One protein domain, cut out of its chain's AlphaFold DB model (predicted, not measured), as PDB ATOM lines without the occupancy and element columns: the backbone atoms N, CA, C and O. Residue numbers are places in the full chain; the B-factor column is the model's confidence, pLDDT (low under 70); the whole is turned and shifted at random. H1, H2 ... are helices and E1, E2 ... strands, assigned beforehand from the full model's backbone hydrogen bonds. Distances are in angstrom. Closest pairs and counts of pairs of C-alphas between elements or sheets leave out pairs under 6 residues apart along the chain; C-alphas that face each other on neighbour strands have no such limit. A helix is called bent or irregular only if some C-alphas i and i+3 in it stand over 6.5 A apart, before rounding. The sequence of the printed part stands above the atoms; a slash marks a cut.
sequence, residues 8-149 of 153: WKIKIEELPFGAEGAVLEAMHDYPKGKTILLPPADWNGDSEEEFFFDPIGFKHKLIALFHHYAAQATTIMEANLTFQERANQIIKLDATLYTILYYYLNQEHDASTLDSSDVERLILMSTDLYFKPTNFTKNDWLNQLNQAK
ATOM      1  N   TRP A   8     193.600 181.766 283.023       90.75
ATOM      2  CA  TRP A   8     194.685 182.753 283.143       90.75
ATOM      3  C   TRP A   8     195.413 183.082 281.828       90.75
ATOM      4  O   TRP A   8     196.312 183.919 281.827       90.75
ATOM      5  N   LYS A   9     195.064 182.431 280.711       89.12
ATOM      6  CA  LYS A   9     195.567 182.778 279.370       89.12
ATOM      7  C   LYS A   9     194.611 183.668 278.573       89.12
ATOM      8  O   LYS A   9     194.956 184.072 277.463       89.12
ATOM      9  N   ILE A  10     193.418 183.946 279.097       88.56
ATOM     10  CA  ILE A  10     192.468 184.874 278.481       88.56
ATOM     11  C   ILE A  10     193.059 186.282 278.524       88.56
ATOM     12  O   ILE A  10     193.610 186.704 279.536       88.56
ATOM     13  N   LYS A  11     192.902 187.020 277.429       91.62
ATOM     14  CA  LYS A  11     193.109 188.467 277.411       91.62
ATOM     15  C   LYS A  11     191.773 189.130 277.705       91.62
ATOM     16  O   LYS A  11     190.908 189.188 276.833       91.62
ATOM     17  N   ILE A  12     191.571 189.531 278.956       93.56
ATOM     18  CA  ILE A  12     190.269 189.997 279.445       93.56
ATOM     19  C   ILE A  12     189.780 191.245 278.695       93.56
ATOM     20  O   ILE A  12     188.585 191.407 278.477       93.56
ATOM     21  N   GLU A  13     190.694 192.086 278.220       94.56
ATOM     22  CA  GLU A  13     190.393 193.320 277.496       94.56
ATOM     23  C   GLU A  13     189.890 193.080 276.069       94.56
ATOM     24  O   GLU A  13     189.269 193.965 275.485       94.56
ATOM     25  N   GLU A  14     190.140 191.894 275.501       92.38
ATOM     26  CA  GLU A  14     189.578 191.490 274.206       92.38
ATOM     27  C   GLU A  14     188.121 191.001 274.345       92.38
ATOM     28  O   GLU A  14     187.433 190.817 273.338       92.38
ATOM     29  N   LEU A  15     187.631 190.803 275.576       90.00
ATOM     30  CA  LEU A  15     186.250 190.415 275.852       90.00
ATOM     31  C   LEU A  15     185.339 191.642 276.030       90.00
ATOM     32  O   LEU A  15     185.771 192.668 276.567       90.00
ATOM     33  N   PRO A  16     184.051 191.544 275.643       91.19
ATOM     34  CA  PRO A  16     183.097 192.619 275.883       91.19
ATOM     35  C   PRO A  16     182.860 192.793 277.385       91.19
ATOM     36  O   PRO A  16     182.609 191.822 278.091       91.19
ATOM     37  N   PHE A  17     182.889 194.028 277.875       92.62
ATOM     38  CA  PHE A  17     182.459 194.314 279.239       92.62
ATOM     39  C   PHE A  17     180.932 194.426 279.281       92.62
ATOM     40  O   PHE A  17     180.324 195.116 278.460       92.62
ATOM     41  N   GLY A  18     180.295 193.736 280.223       90.44
ATOM     42  CA  GLY A  18     178.841 193.596 280.241       90.44
ATOM     43  C   GLY A  18     178.082 194.889 280.564       90.44
ATOM     44  O   GLY A  18     176.938 195.032 280.141       90.44
ATOM     45  N   ALA A  19     178.732 195.863 281.210       92.44
ATOM     46  CA  ALA A  19     178.179 197.191 281.491       92.44
ATOM     47  C   ALA A  19     178.842 198.317 280.667       92.44
ATOM     48  O   ALA A  19     178.961 199.448 281.138       92.44
ATOM     49  N   GLU A  20     179.270 198.043 279.427       93.31
ATOM     50  CA  GLU A  20     179.936 199.051 278.578       93.31
ATOM     51  C   GLU A  20     179.079 200.314 278.363       93.31
ATOM     52  O   GLU A  20     179.613 201.419 278.322       93.31
ATOM     53  N   GLY A  21     177.747 200.183 278.308       91.69
ATOM     54  CA  GLY A  21     176.841 201.336 278.227       91.69
ATOM     55  C   GLY A  21     176.976 202.296 279.416       91.69
ATOM     56  O   GLY A  21     177.060 203.506 279.217       91.69
ATOM     57  N   ALA A  22     177.090 201.760 280.636       92.12
ATOM     58  CA  ALA A  22     177.294 202.558 281.847       92.12
ATOM     59  C   ALA A  22     178.685 203.212 281.884       92.12
ATOM     60  O   ALA A  22     178.834 204.329 282.371       92.12
ATOM     61  N   VAL A  23     179.706 202.539 281.341       94.69
ATOM     62  CA  VAL A  23     181.055 203.110 281.190       94.69
ATOM     63  C   VAL A  23     181.020 204.319 280.258       94.69
ATOM     64  O   VAL A  23     181.547 205.369 280.615       94.69
ATOM     65  N   LEU A  24     180.381 204.191 279.091       94.25
ATOM     66  CA  LEU A  24     180.281 205.278 278.113       94.25
ATOM     67  C   LEU A  24     179.541 206.495 278.681       94.25
ATOM     68  O   LEU A  24     180.002 207.618 278.493       94.25
ATOM     69  N   GLU A  25     178.446 206.285 279.414       92.81
ATOM     70  CA  GLU A  25     177.734 207.362 280.118       92.81
ATOM     71  C   GLU A  25     178.638 208.040 281.161       92.81
ATOM     72  O   GLU A  25     178.842 209.256 281.134       92.81
ATOM     73  N   ALA A  26     179.263 207.248 282.038       93.94
ATOM     74  CA  ALA A  26     180.122 207.756 283.100       93.94
ATOM     75  C   ALA A  26     181.324 208.547 282.567       93.94
ATOM     76  O   ALA A  26     181.727 209.529 283.186       93.94
ATOM     77  N   MET A  27     181.891 208.162 281.418       93.75
ATOM     78  CA  MET A  27     183.023 208.871 280.807       93.75
ATOM     79  C   MET A  27     182.699 210.333 280.488       93.75
ATOM     80  O   MET A  27     183.599 211.174 280.536       93.75
ATOM     81  N   HIS A  28     181.438 210.633 280.176       93.69
ATOM     82  CA  HIS A  28     180.981 211.985 279.882       93.69
ATOM     83  C   HIS A  28     180.489 212.715 281.132       93.69
ATOM     84  O   HIS A  28     180.882 213.861 281.357       93.69
ATOM     85  N   ASP A  29     179.686 212.046 281.958       93.81
ATOM     86  CA  ASP A  29     178.898 212.729 282.983       93.81
ATOM     87  C   ASP A  29     179.540 212.681 284.381       93.81
ATOM     88  O   ASP A  29     179.428 213.632 285.155       93.81
ATOM     89  N   TYR A  30     180.223 211.585 284.729       92.62
ATOM     90  CA  TYR A  30     180.782 211.348 286.070       92.62
ATOM     91  C   TYR A  30     182.007 210.408 286.032       92.62
ATOM     92  O   TYR A  30     181.986 209.307 286.585       92.62
ATOM     93  N   PRO A  31     183.143 210.836 285.445       92.38
ATOM     94  CA  PRO A  31     184.290 209.958 285.176       92.38
ATOM     95  C   PRO A  31     185.043 209.473 286.427       92.38
ATOM     96  O   PRO A  31     185.975 208.678 286.319       92.38
ATOM     97  N   LYS A  32     184.680 209.975 287.612       92.31
ATOM     98  CA  LYS A  32     185.224 209.565 288.917       92.31
ATOM     99  C   LYS A  32     184.203 208.793 289.763       92.31
ATOM    100  O   LYS A  32     184.397 208.671 290.968       92.31
ATOM    101  N   GLY A  33     183.116 208.340 289.144       92.56
ATOM    102  CA  GLY A  33     181.951 207.809 289.834       92.56
ATOM    103  C   GLY A  33     181.070 208.902 290.444       92.56
ATOM    104  O   GLY A  33     181.396 210.094 290.419       92.56
ATOM    105  N   LYS A  34     179.927 208.482 290.979       92.81
ATOM    106  CA  LYS A  34     178.956 209.331 291.679       92.81
ATOM    107  C   LYS A  34     178.310 208.556 292.822       92.81
ATOM    108  O   LYS A  34     178.152 207.344 292.726       92.81
ATOM    109  N   THR A  35     177.884 209.255 293.866       91.38
ATOM    110  CA  THR A  35     176.966 208.672 294.850       91.38
ATOM    111  C   THR A  35     175.551 208.738 294.293       91.38
ATOM    112  O   THR A  35     175.131 209.779 293.784       91.38
ATOM    113  N   ILE A  36     174.828 207.628 294.362       88.25
ATOM    114  CA  ILE A  36     173.420 207.534 293.992       88.25
ATOM    115  C   ILE A  36     172.601 207.092 295.194       88.25
ATOM    116  O   ILE A  36     173.087 206.366 296.055       88.25
ATOM    117  N   LEU A  37     171.353 207.533 295.213       86.50
ATOM    118  CA  LEU A  37     170.359 207.152 296.199       86.50
ATOM    119  C   LEU A  37     169.392 206.192 295.509       86.50
ATOM    120  O   LEU A  37     168.778 206.554 294.504       86.50
ATOM    121  N   LEU A  38     169.325 204.949 295.983       80.06
ATOM    122  CA  LEU A  38     168.397 203.945 295.462       80.06
ATOM    123  C   LEU A  38     167.401 203.534 296.551       80.06
ATOM    124  O   LEU A  38     167.762 203.499 297.730       80.06
ATOM    125  N   PRO A  39     166.157 203.188 296.179       73.94
ATOM    126  CA  PRO A  39     165.243 202.546 297.109       73.94
ATOM    127  C   PRO A  39     165.829 201.193 297.554       73.94
ATOM    128  O   PRO A  39     166.351 200.463 296.707       73.94
ATOM    129  N   PRO A  40     165.730 200.822 298.839       69.75
ATOM    130  CA  PRO A  40     166.174 199.522 299.319       69.75
ATOM    131  C   PRO A  40     165.392 198.404 298.625       69.75
ATOM    132  O   PRO A  40     164.194 198.536 298.363       69.75
ATOM    133  N   ALA A  41     166.062 197.277 298.368       62.97
ATOM    134  CA  ALA A  41     165.506 196.134 297.638       62.97
ATOM    135  C   ALA A  41     164.245 195.518 298.292       62.97
ATOM    136  O   ALA A  41     163.494 194.798 297.629       62.97
ATOM    137  N   ASP A  42     163.983 195.842 299.565       64.56
ATOM    138  CA  ASP A  42     163.081 195.078 300.424       64.56
ATOM    139  C   ASP A  42     161.822 195.841 300.904       64.56
ATOM    140  O   ASP A  42     161.025 195.238 301.630       64.56
ATOM    141  N   TRP A  43     161.575 197.131 300.573       63.34
ATOM    142  CA  TRP A  43     160.490 197.853 301.282       63.34
ATOM    143  C   TRP A  43     159.717 199.024 300.636       63.34
ATOM    144  O   TRP A  43     160.151 199.682 299.702       63.34
ATOM    145  N   ASN A  44     158.529 199.267 301.228       62.88
ATOM    146  CA  ASN A  44     157.460 200.222 300.872       62.88
ATOM    147  C   ASN A  44     157.567 201.581 301.622       62.88
ATOM    148  O   ASN A  44     156.562 202.060 302.157       62.88
ATOM    149  N   GLY A  45     158.749 202.194 301.741       55.44
ATOM    150  CA  GLY A  45     158.911 203.451 302.493       55.44
ATOM    151  C   GLY A  45     160.093 204.324 302.058       55.44
ATOM    152  O   GLY A  45     161.032 203.829 301.448       55.44
ATOM    153  N   ASP A  46     160.020 205.617 302.408       59.19
ATOM    154  CA  ASP A  46     160.817 206.763 301.909       59.19
ATOM    155  C   ASP A  46     162.329 206.790 302.263       59.19
ATOM    156  O   ASP A  46     162.957 207.845 302.179       59.19
ATOM    157  N   SER A  47     162.942 205.691 302.714       66.94
ATOM    158  CA  SER A  47     164.378 205.682 303.041       66.94
ATOM    159  C   SER A  47     165.205 205.288 301.822       66.94
ATOM    160  O   SER A  47     165.097 204.152 301.376       66.94
ATOM    161  N   GLU A  48     166.037 206.192 301.314       77.19
ATOM    162  CA  GLU A  48     167.005 205.907 300.251       77.19
ATOM    163  C   GLU A  48     168.330 205.397 300.846       77.19
ATOM    164  O   GLU A  48     168.755 205.854 301.910       77.19
ATOM    165  N   GLU A  49     168.988 204.455 300.168       80.31
ATOM    166  CA  GLU A  49     170.326 203.966 300.517       80.31
ATOM    167  C   GLU A  49     171.373 204.544 299.554       80.31
ATOM    168  O   GLU A  49     171.134 204.659 298.348       80.31
ATOM    169  N   GLU A  50     172.522 204.950 300.102       84.62
ATOM    170  CA  GLU A  50     173.627 205.536 299.343       84.62
ATOM    171  C   GLU A  50     174.537 204.450 298.764       84.62
ATOM    172  O   GLU A  50     175.138 203.667 299.498       84.62
ATOM    173  N   PHE A  51     174.716 204.474 297.445       85.50
ATOM    174  CA  PHE A  51     175.645 203.606 296.728       85.50
ATOM    175  C   PHE A  51     176.686 204.438 295.991       85.50
ATOM    176  O   PHE A  51     176.362 205.462 295.384       85.50
ATOM    177  N   PHE A  52     177.941 203.987 295.996       90.25
ATOM    178  CA  PHE A  52     178.963 204.568 295.137       90.25
ATOM    179  C   PHE A  52     178.957 203.855 293.784       90.25
ATOM    180  O   PHE A  52     179.316 202.691 293.675       90.25
ATOM    181  N   PHE A  53     178.545 204.564 292.738       91.94
ATOM    182  CA  PHE A  53     178.464 204.044 291.380       91.94
ATOM    183  C   PHE A  53     179.669 204.507 290.559       91.94
ATOM    184  O   PHE A  53     179.784 205.688 290.220       91.94
ATOM    185  N   ASP A  54     180.563 203.580 290.222       95.06
ATOM    186  CA  ASP A  54     181.814 203.834 289.500       95.06
ATOM    187  C   ASP A  54     182.108 202.714 288.480       95.06
ATOM    188  O   ASP A  54     183.023 201.907 288.672       95.06
ATOM    189  N   PRO A  55     181.358 202.650 287.363       94.88
ATOM    190  CA  PRO A  55     181.526 201.602 286.353       94.88
ATOM    191  C   PRO A  55     182.914 201.607 285.694       94.88
ATOM    192  O   PRO A  55     183.425 200.547 285.326       94.88
ATOM    193  N   ILE A  56     183.554 202.778 285.563       96.12
ATOM    194  CA  ILE A  56     184.904 202.907 284.994       96.12
ATOM    195  C   ILE A  56     185.930 202.285 285.944       96.12
ATOM    196  O   ILE A  56     186.721 201.429 285.538       96.12
ATOM    197  N   GLY A  57     185.923 202.697 287.215       96.31
ATOM    198  CA  GLY A  57     186.822 202.149 288.221       96.31
ATOM    199  C   GLY A  57     186.562 200.669 288.473       96.31
ATOM    200  O   GLY A  57     187.518 199.911 288.641       96.31
ATOM    201  N   PHE A  58     185.302 200.234 288.429       95.88
ATOM    202  CA  PHE A  58     184.917 198.830 288.547       95.88
ATOM    203  C   PHE A  58     185.548 197.986 287.431       95.88
ATOM    204  O   PHE A  58     186.280 197.036 287.720       95.88
ATOM    205  N   LYS A  59     185.374 198.386 286.160       96.38
ATOM    206  CA  LYS A  59     186.000 197.728 284.998       96.38
ATOM    207  C   LYS A  59     187.521 197.644 285.144       96.38
ATOM    208  O   LYS A  59     188.098 196.569 284.990       96.38
ATOM    209  N   HIS A  60     188.178 198.756 285.477       97.06
ATOM    210  CA  HIS A  60     189.635 198.784 285.629       97.06
ATOM    211  C   HIS A  60     190.133 197.887 286.769       97.06
ATOM    212  O   HIS A  60     191.135 197.191 286.600       97.06
ATOM    213  N   LYS A  61     189.438 197.864 287.911       97.00
ATOM    214  CA  LYS A  61     189.798 197.001 289.046       97.00
ATOM    215  C   LYS A  61     189.638 195.525 288.708       97.00
ATOM    216  O   LYS A  61     190.525 194.747 289.051       97.00
ATOM    217  N   LEU A  62     188.585 195.138 287.986       97.31
ATOM    218  CA  LEU A  62     188.426 193.761 287.513       97.31
ATOM    219  C   LEU A  62     189.578 193.331 286.598       97.31
ATOM    220  O   LEU A  62     190.147 192.264 286.811       97.31
ATOM    221  N   ILE A  63     189.970 194.167 285.631       98.00
ATOM    222  CA  ILE A  63     191.107 193.879 284.735       98.00
ATOM    223  C   ILE A  63     192.409 193.734 285.539       98.00
ATOM    224  O   ILE A  63     193.154 192.770 285.356       98.00
ATOM    225  N   ALA A  64     192.671 194.656 286.470       97.88
ATOM    226  CA  ALA A  64     193.873 194.619 287.301       97.88
ATOM    227  C   ALA A  64     193.933 193.358 288.181       97.88
ATOM    228  O   ALA A  64     194.968 192.688 288.231       97.88
ATOM    229  N   LEU A  65     192.820 193.002 288.834       97.88
ATOM    230  CA  LEU A  65     192.710 191.775 289.624       97.88
ATOM    231  C   LEU A  65     192.895 190.536 288.746       97.88
ATOM    232  O   LEU A  65     193.607 189.612 289.136       97.88
ATOM    233  N   PHE A  66     192.317 190.524 287.543       97.69
ATOM    234  CA  PHE A  66     192.470 189.411 286.612       97.69
ATOM    235  C   PHE A  66     193.944 189.158 286.289       97.69
ATOM    236  O   PHE A  66     194.434 188.044 286.472       97.69
ATOM    237  N   HIS A  67     194.680 190.198 285.889       98.00
ATOM    238  CA  HIS A  67     196.113 190.096 285.611       98.00
ATOM    239  C   HIS A  67     196.920 189.645 286.825       98.00
ATOM    240  O   HIS A  67     197.820 188.814 286.692       98.00
ATOM    241  N   HIS A  68     196.581 190.155 288.008       97.69
ATOM    242  CA  HIS A  68     197.238 189.768 289.247       97.69
ATOM    243  C   HIS A  68     197.123 188.257 289.504       97.69
ATOM    244  O   HIS A  68     198.139 187.581 289.678       97.69
ATOM    245  N   TYR A  69     195.912 187.699 289.466       97.12
ATOM    246  CA  TYR A  69     195.704 186.266 289.701       97.12
ATOM    247  C   TYR A  69     196.171 185.391 288.530       97.12
ATOM    248  O   TYR A  69     196.649 184.279 288.751       97.12
ATOM    249  N   ALA A  70     196.115 185.890 287.293       95.62
ATOM    250  CA  ALA A  70     196.628 185.177 286.126       95.62
ATOM    251  C   ALA A  70     198.158 185.000 286.183       95.62
ATOM    252  O   ALA A  70     198.684 183.919 285.887       95.62
ATOM    253  N   ALA A  71     198.880 186.029 286.636       96.75
ATOM    254  CA  ALA A  71     200.321 185.955 286.871       96.75
ATOM    255  C   ALA A  71     200.670 184.956 287.988       96.75
ATOM    256  O   ALA A  71     201.621 184.178 287.852       96.75
ATOM    257  N   GLN A  72     199.872 184.913 289.062       97.00
ATOM    258  CA  GLN A  72     200.028 183.898 290.108       97.00
ATOM    259  C   GLN A  72     199.825 182.483 289.554       97.00
ATOM    260  O   GLN A  72     200.658 181.612 289.798       97.00
ATOM    261  N   ALA A  73     198.774 182.249 288.763       94.06
ATOM    262  CA  ALA A  73     198.500 180.932 288.182       94.06
ATOM    263  C   ALA A  73     199.644 180.457 287.275       94.06
ATOM    264  O   ALA A  73     200.077 179.309 287.375       94.06
ATOM    265  N   THR A  74     200.195 181.360 286.460       92.88
ATOM    266  CA  THR A  74     201.381 181.090 285.630       92.88
ATOM    267  C   THR A  74     202.575 180.670 286.489       92.88
ATOM    268  O   THR A  74     203.181 179.628 286.240       92.88
ATOM    269  N   THR A  75     202.840 181.406 287.571       95.50
ATOM    270  CA  THR A  75     203.930 181.103 288.510       95.50
ATOM    271  C   THR A  75     203.761 179.725 289.166       95.50
ATOM    272  O   THR A  75     204.717 178.960 289.267       95.50
ATOM    273  N   ILE A  76     202.541 179.363 289.583       94.56
ATOM    274  CA  ILE A  76     202.246 178.061 290.211       94.56
ATOM    275  C   ILE A  76     202.392 176.890 289.231       94.56
ATOM    276  O   ILE A  76     202.824 175.802 289.626       94.56
ATOM    277  N   MET A  77     202.061 177.093 287.955       89.56
ATOM    278  CA  MET A  77     202.222 176.067 286.921       89.56
ATOM    279  C   MET A  77     203.691 175.738 286.641       89.56
ATOM    280  O   MET A  77     204.011 174.579 286.381       89.56
ATOM    281  N   GLU A  78     204.574 176.730 286.729       90.38
ATOM    282  CA  GLU A  78     206.017 176.586 286.490       90.38
ATOM    283  C   GLU A  78     206.795 176.169 287.748       90.38
ATOM    284  O   GLU A  78     207.923 175.682 287.659       90.38
ATOM    285  N   ALA A  79     206.194 176.318 288.931       92.75
ATOM    286  CA  ALA A  79     206.823 175.980 290.198       92.75
ATOM    287  C   ALA A  79     207.038 174.465 290.376       92.75
ATOM    288  O   ALA A  79     206.214 173.624 289.992       92.75
ATOM    289  N   ASN A  80     208.132 174.117 291.060       94.50
ATOM    290  CA  ASN A  80     208.426 172.746 291.467       94.50
ATOM    291  C   ASN A  80     207.604 172.354 292.709       94.50
ATOM    292  O   ASN A  80     208.103 172.367 293.831       94.50
ATOM    293  N   LEU A  81     206.326 172.053 292.489       92.56
ATOM    294  CA  LEU A  81     205.364 171.622 293.504       92.56
ATOM    295  C   LEU A  81     204.935 170.176 293.260       92.56
ATOM    296  O   LEU A  81     204.933 169.698 292.117       92.56
ATOM    297  N   THR A  82     204.497 169.495 294.320       95.25
ATOM    298  CA  THR A  82     203.775 168.230 294.151       95.25
ATOM    299  C   THR A  82     202.473 168.468 293.386       95.25
ATOM    300  O   THR A  82     201.919 169.572 293.373       95.25
ATOM    301  N   PHE A  83     201.944 167.417 292.751       89.88
ATOM    302  CA  PHE A  83     200.672 167.515 292.034       89.88
ATOM    303  C   PHE A  83     199.543 168.046 292.930       89.88
ATOM    304  O   PHE A  83     198.817 168.948 292.522       89.88
ATOM    305  N   GLN A  84     199.430 167.532 294.159       90.19
ATOM    306  CA  GLN A  84     198.379 167.926 295.097       90.19
ATOM    307  C   GLN A  84     198.485 169.405 295.496       90.19
ATOM    308  O   GLN A  84     197.480 170.114 295.490       90.19
ATOM    309  N   GLU A  85     199.686 169.892 295.815       93.19
ATOM    310  CA  GLU A  85     199.903 171.303 296.159       93.19
ATOM    311  C   GLU A  85     199.582 172.224 294.988       93.19
ATOM    312  O   GLU A  85     198.914 173.244 295.177       93.19
ATOM    313  N   ARG A  86     200.019 171.851 293.780       92.62
ATOM    314  CA  ARG A  86     199.728 172.605 292.560       92.62
ATOM    315  C   ARG A  86     198.225 172.647 292.298       92.62
ATOM    316  O   ARG A  86     197.677 173.730 292.130       92.62
ATOM    317  N   ALA A  87     197.555 171.496 292.311       88.75
ATOM    318  CA  ALA A  87     196.120 171.400 292.055       88.75
ATOM    319  C   ALA A  87     195.310 172.247 293.048       88.75
ATOM    320  O   ALA A  87     194.490 173.060 292.633       88.75
ATOM    321  N   ASN A  88     195.595 172.141 294.349       89.00
ATOM    322  CA  ASN A  88     194.890 172.909 295.377       89.00
ATOM    323  C   ASN A  88     195.028 174.429 295.200       89.00
ATOM    324  O   ASN A  88     194.089 175.170 295.488       89.00
ATOM    325  N   GLN A  89     196.194 174.902 294.756       93.62
ATOM    326  CA  GLN A  89     196.428 176.327 294.515       93.62
ATOM    327  C   GLN A  89     195.768 176.797 293.217       93.62
ATOM    328  O   GLN A  89     195.093 177.825 293.215       93.62
ATOM    329  N   ILE A  90     195.894 176.019 292.140       91.56
ATOM    330  CA  ILE A  90     195.287 176.348 290.849       91.56
ATOM    331  C   ILE A  90     193.765 176.385 290.940       91.56
ATOM    332  O   ILE A  90     193.181 177.321 290.415       91.56
ATOM    333  N   ILE A  91     193.113 175.458 291.648       89.31
ATOM    334  CA  ILE A  91     191.644 175.464 291.784       89.31
ATOM    335  C   ILE A  91     191.141 176.766 292.420       89.31
ATOM    336  O   ILE A  91     190.140 177.322 291.977       89.31
ATOM    337  N   LYS A  92     191.848 177.280 293.433       90.88
ATOM    338  CA  LYS A  92     191.494 178.557 294.068       90.88
ATOM    339  C   LYS A  92     191.641 179.722 293.094       90.88
ATOM    340  O   LYS A  92     190.751 180.559 293.010       90.88
ATOM    341  N   LEU A  93     192.748 179.760 292.354       93.75
ATOM    342  CA  LEU A  93     193.004 180.807 291.366       93.75
ATOM    343  C   LEU A  93     192.005 180.748 290.208       93.75
ATOM    344  O   LEU A  93     191.516 181.789 289.785       93.75
ATOM    345  N   ASP A  94     191.658 179.552 289.738       89.75
ATOM    346  CA  ASP A  94     190.677 179.349 288.673       89.75
ATOM    347  C   ASP A  94     189.282 179.808 289.116       89.75
ATOM    348  O   ASP A  94     188.608 180.520 288.373       89.75
ATOM    349  N   ALA A  95     188.889 179.510 290.360       90.38
ATOM    350  CA  ALA A  95     187.645 180.014 290.936       90.38
ATOM    351  C   ALA A  95     187.620 181.548 291.012       90.38
ATOM    352  O   ALA A  95     186.647 182.167 290.588       90.38
ATOM    353  N   THR A  96     188.704 182.171 291.477       94.12
ATOM    354  CA  THR A  96     188.827 183.636 291.517       94.12
ATOM    355  C   THR A  96     188.772 184.256 290.119       94.12
ATOM    356  O   THR A  96     188.014 185.197 289.895       94.12
ATOM    357  N   LEU A  97     189.532 183.719 289.158       93.94
ATOM    358  CA  LEU A  97     189.557 184.197 287.771       93.94
ATOM    359  C   LEU A  97     188.188 184.062 287.105       93.94
ATOM    360  O   LEU A  97     187.736 184.989 286.435       93.94
ATOM    361  N   TYR A  98     187.506 182.938 287.323       90.38
ATOM    362  CA  TYR A  98     186.140 182.739 286.857       90.38
ATOM    363  C   TYR A  98     185.190 183.776 287.447       90.38
ATOM    364  O   TYR A  98     184.416 184.368 286.703       90.38
ATOM    365  N   THR A  99     185.249 184.033 288.756       90.81
ATOM    366  CA  THR A  99     184.389 185.034 289.397       90.81
ATOM    367  C   THR A  99     184.662 186.437 288.850       90.81
ATOM    368  O   THR A  99     183.721 187.187 288.603       90.81
ATOM    369  N   ILE A 100     185.918 186.786 288.561       94.50
ATOM    370  CA  ILE A 100     186.248 188.057 287.896       94.50
ATOM    371  C   ILE A 100     185.606 188.128 286.509       94.50
ATOM    372  O   ILE A 100     184.932 189.109 286.199       94.50
ATOM    373  N   LEU A 101     185.770 187.087 285.688       92.00
ATOM    374  CA  LEU A 101     185.166 187.024 284.353       92.00
ATOM    375  C   LEU A 101     183.639 187.054 284.416       92.00
ATOM    376  O   LEU A 101     183.006 187.677 283.567       92.00
ATOM    377  N   TYR A 102     183.053 186.429 285.435       88.69
ATOM    378  CA  TYR A 102     181.625 186.460 285.697       88.69
ATOM    379  C   TYR A 102     181.129 187.900 285.862       88.69
ATOM    380  O   TYR A 102     180.273 188.333 285.094       88.69
ATOM    381  N   TYR A 103     181.707 188.666 286.791       91.25
ATOM    382  CA  TYR A 103     181.321 190.066 286.983       91.25
ATOM    383  C   TYR A 103     181.686 190.936 285.776       91.25
ATOM    384  O   TYR A 103     180.928 191.836 285.426       91.25
ATOM    385  N   TYR A 104     182.798 190.661 285.094       93.50
ATOM    386  CA  TYR A 104     183.203 191.421 283.911       93.50
ATOM    387  C   TYR A 104     182.210 191.267 282.750       93.50
ATOM    388  O   TYR A 104     181.874 192.241 282.079       93.50
ATOM    389  N   LEU A 105     181.717 190.051 282.513       89.56
ATOM    390  CA  LEU A 105     180.836 189.738 281.386       89.56
ATOM    391  C   LEU A 105     179.352 189.908 281.707       89.56
ATOM    392  O   LEU A 105     178.550 189.957 280.774       89.56
ATOM    393  N   ASN A 106     178.969 189.955 282.986       86.31
ATOM    394  CA  ASN A 106     177.570 190.064 283.382       86.31
ATOM    395  C   ASN A 106     176.934 191.340 282.804       86.31
ATOM    396  O   ASN A 106     177.487 192.424 282.933       86.31
ATOM    397  N   GLN A 107     175.779 191.203 282.154       84.75
ATOM    398  CA  GLN A 107     175.022 192.326 281.583       84.75
ATOM    399  C   GLN A 107     173.891 192.795 282.504       84.75
ATOM    400  O   GLN A 107     173.280 193.827 282.254       84.75
ATOM    401  N   GLU A 108     173.602 192.039 283.560       82.81
ATOM    402  CA  GLU A 108     172.521 192.305 284.512       82.81
ATOM    403  C   GLU A 108     173.019 193.121 285.714       82.81
ATOM    404  O   GLU A 108     172.521 192.967 286.824       82.81
ATOM    405  N   HIS A 109     174.028 193.971 285.504       81.50
ATOM    406  CA  HIS A 109     174.469 194.914 286.527       81.50
ATOM    407  C   HIS A 109     173.398 195.976 286.746       81.50
ATOM    408  O   HIS A 109     172.925 196.598 285.793       81.50
ATOM    409  N   ASP A 110     173.065 196.224 288.005       75.56
ATOM    410  CA  ASP A 110     172.362 197.432 288.411       75.56
ATOM    411  C   ASP A 110     173.345 198.461 288.990       75.56
ATOM    412  O   ASP A 110     174.553 198.229 289.124       75.56
ATOM    413  N   ALA A 111     172.822 199.630 289.341       72.06
ATOM    414  CA  ALA A 111     173.645 200.716 289.840       72.06
ATOM    415  C   ALA A 111     174.210 200.480 291.261       72.06
ATOM    416  O   ALA A 111     175.166 201.147 291.645       72.06
ATOM    417  N   SER A 112     173.699 199.501 292.014       75.12
ATOM    418  CA  SER A 112     174.279 199.067 293.295       75.12
ATOM    419  C   SER A 112     175.462 198.106 293.112       75.12
ATOM    420  O   SER A 112     176.342 198.024 293.966       75.12
ATOM    421  N   THR A 113     175.523 197.400 291.978       78.81
ATOM    422  CA  THR A 113     176.549 196.373 291.711       78.81
ATOM    423  C   THR A 113     177.862 196.904 291.132       78.81
ATOM    424  O   THR A 113     178.877 196.211 291.188       78.81
ATOM    425  N   LEU A 114     177.876 198.130 290.600       87.75
ATOM    426  CA  LEU A 114     179.040 198.733 289.935       87.75
ATOM    427  C   LEU A 114     179.822 199.668 290.871       87.75
ATOM    428  O   LEU A 114     180.271 200.743 290.467       87.75
ATOM    429  N   ASP A 115     179.994 199.246 292.123       89.00
ATOM    430  CA  ASP A 115     180.812 199.942 293.113       89.00
ATOM    431  C   ASP A 115     182.265 199.466 293.047       89.00
ATOM    432  O   ASP A 115     182.595 198.306 293.308       89.00
ATOM    433  N   SER A 116     183.168 200.383 292.702       90.06
ATOM    434  CA  SER A 116     184.583 200.057 292.599       90.06
ATOM    435  C   SER A 116     185.265 199.905 293.968       90.06
ATOM    436  O   SER A 116     186.335 199.298 294.048       90.06
ATOM    437  N   SER A 117     184.712 200.450 295.050       87.81
ATOM    438  CA  SER A 117     185.364 200.558 296.361       87.81
ATOM    439  C   SER A 117     185.719 199.208 296.991       87.81
ATOM    440  O   SER A 117     186.751 199.120 297.657       87.81
ATOM    441  N   ASP A 118     184.950 198.154 296.702       84.81
ATOM    442  CA  ASP A 118     185.048 196.865 297.400       84.81
ATOM    443  C   ASP A 118     185.105 195.638 296.470       84.81
ATOM    444  O   ASP A 118     184.760 194.514 296.846       84.81
ATOM    445  N   VAL A 119     185.559 195.847 295.230       91.25
ATOM    446  CA  VAL A 119     185.613 194.800 294.191       91.25
ATOM    447  C   VAL A 119     186.400 193.579 294.660       91.25
ATOM    448  O   VAL A 119     185.964 192.453 294.458       91.25
ATOM    449  N   GLU A 120     187.548 193.765 295.314       91.25
ATOM    450  CA  GLU A 120     188.378 192.637 295.753       91.25
ATOM    451  C   GLU A 120     187.641 191.738 296.755       91.25
ATOM    452  O   GLU A 120     187.601 190.516 296.580       91.25
ATOM    453  N   ARG A 121     186.985 192.329 297.763       90.50
ATOM    454  CA  ARG A 121     186.187 191.576 298.737       90.50
ATOM    455  C   ARG A 121     185.027 190.861 298.057       90.50
ATOM    456  O   ARG A 121     184.812 189.681 298.327       90.50
ATOM    457  N   LEU A 122     184.314 191.550 297.162       90.31
ATOM    458  CA  LEU A 122     183.211 190.982 296.385       90.31
ATOM    459  C   LEU A 122     183.658 189.726 295.625       90.31
ATOM    460  O   LEU A 122     183.002 188.686 295.714       90.31
ATOM    461  N   ILE A 123     184.791 189.801 294.920       93.12
ATOM    462  CA  ILE A 123     185.351 188.677 294.164       93.12
ATOM    463  C   ILE A 123     185.700 187.510 295.092       93.12
ATOM    464  O   ILE A 123     185.281 186.381 294.837       93.12
ATOM    465  N   LEU A 124     186.424 187.765 296.185       89.94
ATOM    466  CA  LEU A 124     186.870 186.712 297.102       89.94
ATOM    467  C   LEU A 124     185.701 186.005 297.804       89.94
ATOM    468  O   LEU A 124     185.735 184.785 297.971       89.94
ATOM    469  N   MET A 125     184.649 186.747 298.158       90.69
ATOM    470  CA  MET A 125     183.434 186.199 298.774       90.69
ATOM    471  C   MET A 125     182.522 185.464 297.781       90.69
ATOM    472  O   MET A 125     181.657 184.705 298.206       90.69
ATOM    473  N   SER A 126     182.719 185.651 296.473       88.38
ATOM    474  CA  SER A 126     181.866 185.086 295.416       88.38
ATOM    475  C   SER A 126     182.521 183.918 294.663       88.38
ATOM    476  O   SER A 126     182.084 183.556 293.568       88.38
ATOM    477  N   THR A 127     183.584 183.316 295.202       87.38
ATOM    478  CA  THR A 127     184.296 182.197 294.547       87.38
ATOM    479  C   THR A 127     183.449 180.924 294.434       87.38
ATOM    480  O   THR A 127     183.663 180.118 293.530       87.38
ATOM    481  N   ASP A 128     182.409 180.777 295.259       84.81
ATOM    482  CA  ASP A 128     181.456 179.661 295.186       84.81
ATOM    483  C   ASP A 128     180.703 179.579 293.844       84.81
ATOM    484  O   ASP A 128     180.295 178.487 293.429       84.81
ATOM    485  N   LEU A 129     180.571 180.701 293.119       80.94
ATOM    486  CA  LEU A 129     179.969 180.757 291.777       80.94
ATOM    487  C   LEU A 129     180.696 179.856 290.767       80.94
ATOM    488  O   LEU A 129     180.096 179.370 289.803       80.94
ATOM    489  N   TYR A 130     181.985 179.598 290.993       81.44
ATOM    490  CA  TYR A 130     182.762 178.665 290.187       81.44
ATOM    491  C   TYR A 130     182.209 177.237 290.279       81.44
ATOM    492  O   TYR A 130     181.999 176.585 289.252       81.44
ATOM    493  N   PHE A 131     181.899 176.768 291.490       79.06
ATOM    494  CA  PHE A 131     181.406 175.409 291.740       79.06
ATOM    495  C   PHE A 131     179.898 175.267 291.531       79.06
ATOM    496  O   PHE A 131     179.409 174.169 291.265       79.06
ATOM    497  N   LYS A 132     179.155 176.369 291.642       77.12
ATOM    498  CA  LYS A 132     177.701 176.419 291.466       77.12
ATOM    499  C   LYS A 132     177.341 177.512 290.458       77.12
ATOM    500  O   LYS A 132     176.841 178.559 290.864       77.12
ATOM    501  N   PRO A 133     177.612 177.300 289.155       65.94
ATOM    502  CA  PRO A 133     177.227 178.278 288.153       65.94
ATOM    503  C   PRO A 133     175.726 178.508 288.186       65.94
ATOM    504  O   PRO A 133     174.934 177.568 288.115       65.94
ATOM    505  N   THR A 134     175.343 179.771 288.222       63.34
ATOM    506  CA  THR A 134     174.000 180.200 287.864       63.34
ATOM    507  C   THR A 134     173.806 180.007 286.356       63.34
ATOM    508  O   THR A 134     174.687 180.312 285.550       63.34
ATOM    509  N   ASN A 135     172.666 179.434 285.958       57.03
ATOM    510  CA  ASN A 135     172.314 179.278 284.547       57.03
ATOM    511  C   ASN A 135     171.849 180.633 284.000       57.03
ATOM    512  O   ASN A 135     170.789 181.111 284.403       57.03
ATOM    513  N   PHE A 136     172.598 181.221 283.064       56.34
ATOM    514  CA  PHE A 136     172.203 182.464 282.392       56.34
ATOM    515  C   PHE A 136     171.674 182.176 280.994       56.34
ATOM    516  O   PHE A 136     172.354 181.609 280.140       56.34
ATOM    517  N   THR A 137     170.445 182.611 280.742       51.66
ATOM    518  CA  THR A 137     169.749 182.398 279.469       51.66
ATOM    519  C   THR A 137     170.138 183.402 278.380       51.66
ATOM    520  O   THR A 137     169.706 183.230 277.244       51.66
ATOM    521  N   LYS A 138     170.946 184.433 278.685       54.06
ATOM    522  CA  LYS A 138     171.207 185.565 277.770       54.06
ATOM    523  C   LYS A 138     172.673 185.881 277.451       54.06
ATOM    524  O   LYS A 138     172.911 186.800 276.676       54.06
ATOM    525  N   ASN A 139     173.656 185.161 278.001       58.19
ATOM    526  CA  ASN A 139     175.069 185.479 277.759       58.19
ATOM    527  C   ASN A 139     175.855 184.275 277.224       58.19
ATOM    528  O   ASN A 139     176.280 183.396 277.979       58.19
ATOM    529  N   ASP A 140     176.072 184.264 275.908       62.56
ATOM    530  CA  ASP A 140     176.805 183.209 275.204       62.56
ATOM    531  C   ASP A 140     178.244 183.050 275.710       62.56
ATOM    532  O   ASP A 140     178.756 181.932 275.728       62.56
ATOM    533  N   TRP A 141     178.885 184.122 276.194       59.47
ATOM    534  CA  TRP A 141     180.245 184.067 276.737       59.47
ATOM    535  C   TRP A 141     180.303 183.403 278.111       59.47
ATOM    536  O   TRP A 141     181.195 182.597 278.354       59.47
ATOM    537  N   LEU A 142     179.333 183.666 278.992       62.66
ATOM    538  CA  LEU A 142     179.234 182.961 280.278       62.66
ATOM    539  C   LEU A 142     178.894 181.482 280.075       62.66
ATOM    540  O   LEU A 142     179.433 180.621 280.768       62.66
ATOM    541  N   ASN A 143     178.066 181.168 279.080       64.56
ATOM    542  CA  ASN A 143     177.789 179.787 278.695       64.56
ATOM    543  C   ASN A 143     179.033 179.091 278.121       64.56
ATOM    544  O   ASN A 143     179.305 177.944 278.477       64.56
ATOM    545  N   GLN A 144     179.841 179.785 277.317       65.12
ATOM    546  CA  GLN A 144     181.134 179.277 276.843       65.12
ATOM    547  C   GLN A 144     182.152 179.118 277.981       65.12
ATOM    548  O   GLN A 144     182.855 178.114 278.019       65.12
ATOM    549  N   LEU A 145     182.199 180.037 278.951       66.12
ATOM    550  CA  LEU A 145     183.045 179.913 280.145       66.12
ATOM    551  C   LEU A 145     182.616 178.748 281.036       66.12
ATOM    552  O   LEU A 145     183.466 178.024 281.545       66.12
ATOM    553  N   ASN A 146     181.309 178.521 281.180       61.97
ATOM    554  CA  ASN A 146     180.767 177.347 281.857       61.97
ATOM    555  C   ASN A 146     181.185 176.045 281.160       61.97
ATOM    556  O   ASN A 146     181.523 175.075 281.833       61.97
ATOM    557  N   GLN A 147     181.204 176.025 279.825       61.78
ATOM    558  CA  GLN A 147     181.710 174.888 279.046       61.78
ATOM    559  C   GLN A 147     183.236 174.744 279.131       61.78
ATOM    560  O   GLN A 147     183.746 173.627 279.072       61.78
ATOM    561  N   ALA A 148     183.953 175.854 279.307       57.62
ATOM    562  CA  ALA A 148     185.393 175.898 279.517       57.62
ATOM    563  C   ALA A 148     185.804 175.633 280.976       57.62
ATOM    564  O   ALA A 148     186.989 175.727 281.280       57.62
ATOM    565  N   LYS A 149     184.879 175.298 281.892       57.88
ATOM    566  CA  LYS A 149     185.229 174.937 283.275       57.88
ATOM    567  C   LYS A 149     186.205 173.766 283.279       57.88
ATOM    568  O   LYS A 149     185.888 172.669 282.821       57.88
TER     569      LYS A 149
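This is residues 8 to 149 of the 153 residues of an uncharacterized protein of Carnobacterium maltaromaticum (UniProt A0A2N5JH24). A long helical hairpin, H2 and H3, runs along the domain; its turn, residues 79 to 84, stands free at one end, and a small two-stranded hairpin, E1 and E2, lies toward the other end. The short helices gather round the half of the helical hairpin away from that turn: H4 packs on both H2 and H3, H5 and H6 on H3, and H1 on the first residues of H2. The printed part has 142 residues and is mostly helix, with six named helices and two antiparallel strands in the order H1, E1, E2, H2, H3, H4, H5, H6. It is only just compact, close to loose, with a radius of gyration of the C-alphas of 17.0 A, and elongated, spanning 58 by 32 by 27 A.

E1, residues 34 to 38, and E2, residues 49 to 53, form an antiparallel hairpin, with N 36 and O 51 2.8 A apart and N 49 and O 38 2.9 A apart, within hydrogen-bond range. A tight link joins E2 to H2, residues 55 to 78. H1, residues 20 to 29, touches residues 55 to 56 of H2 alone, at a steep tilt of 50 degrees; the closest C-alphas, of Val 23 and Pro 55, are 5.4 A apart. H3, residues 83 to 105, is the hub, touching four helices. It forms a helical hairpin with H2, at a shallow tilt of 18 degrees, opposite ways; the closest C-alphas, of Phe 66 and Leu 97, are 6.1 A apart. H4, residues 116 to 125, completes an up-and-down bundle with H2 and H3, each helix running against the one before it. Its closest C-alphas to H2 are those of Ser 116 and Phe 58, 4.2 A. H5, residues 128 to 131, touches H3, closest at the C-alphas of Tyr 130 and Ala 95, 5.1 A. H6, residues 140 to 147, touches H3 at a shallow tilt of 14 degrees, closest at the C-alphas of Leu 142 and Tyr 102, 6.9 A. H5 and H6 are apart. Every O i to N i+4 pair is within hydrogen-bond range in H2 and H6, against 5 of 6 in H1, 18 of 19 in H3 and 4 of 6 in H4; H5 is too short for one.

H1 begins at C-alpha 20, (179.936, 199.051, 278.578). H2 measures 35.0 A from C-alpha 55 to C-alpha 78, (206.017, 176.586, 286.490), and H3 31.6 A. E1 measures 12.4 A and E2 12.2 A. H4, 15.2 A long, is irregular: C-alphas 117 and 120 are 8.5 A apart. H6 ends at C-alpha 147, (181.710, 174.888, 279.046).

The two C-alphas farthest apart, of Asp 46 and Asn 80, are 59.4 A apart. The printed part has no cut, and no link is long. Residues 8 to 19 hold no named element. The mean pLDDT of the printed part is 85.4; residues 40 to 47 and 133 to 149 are under 70.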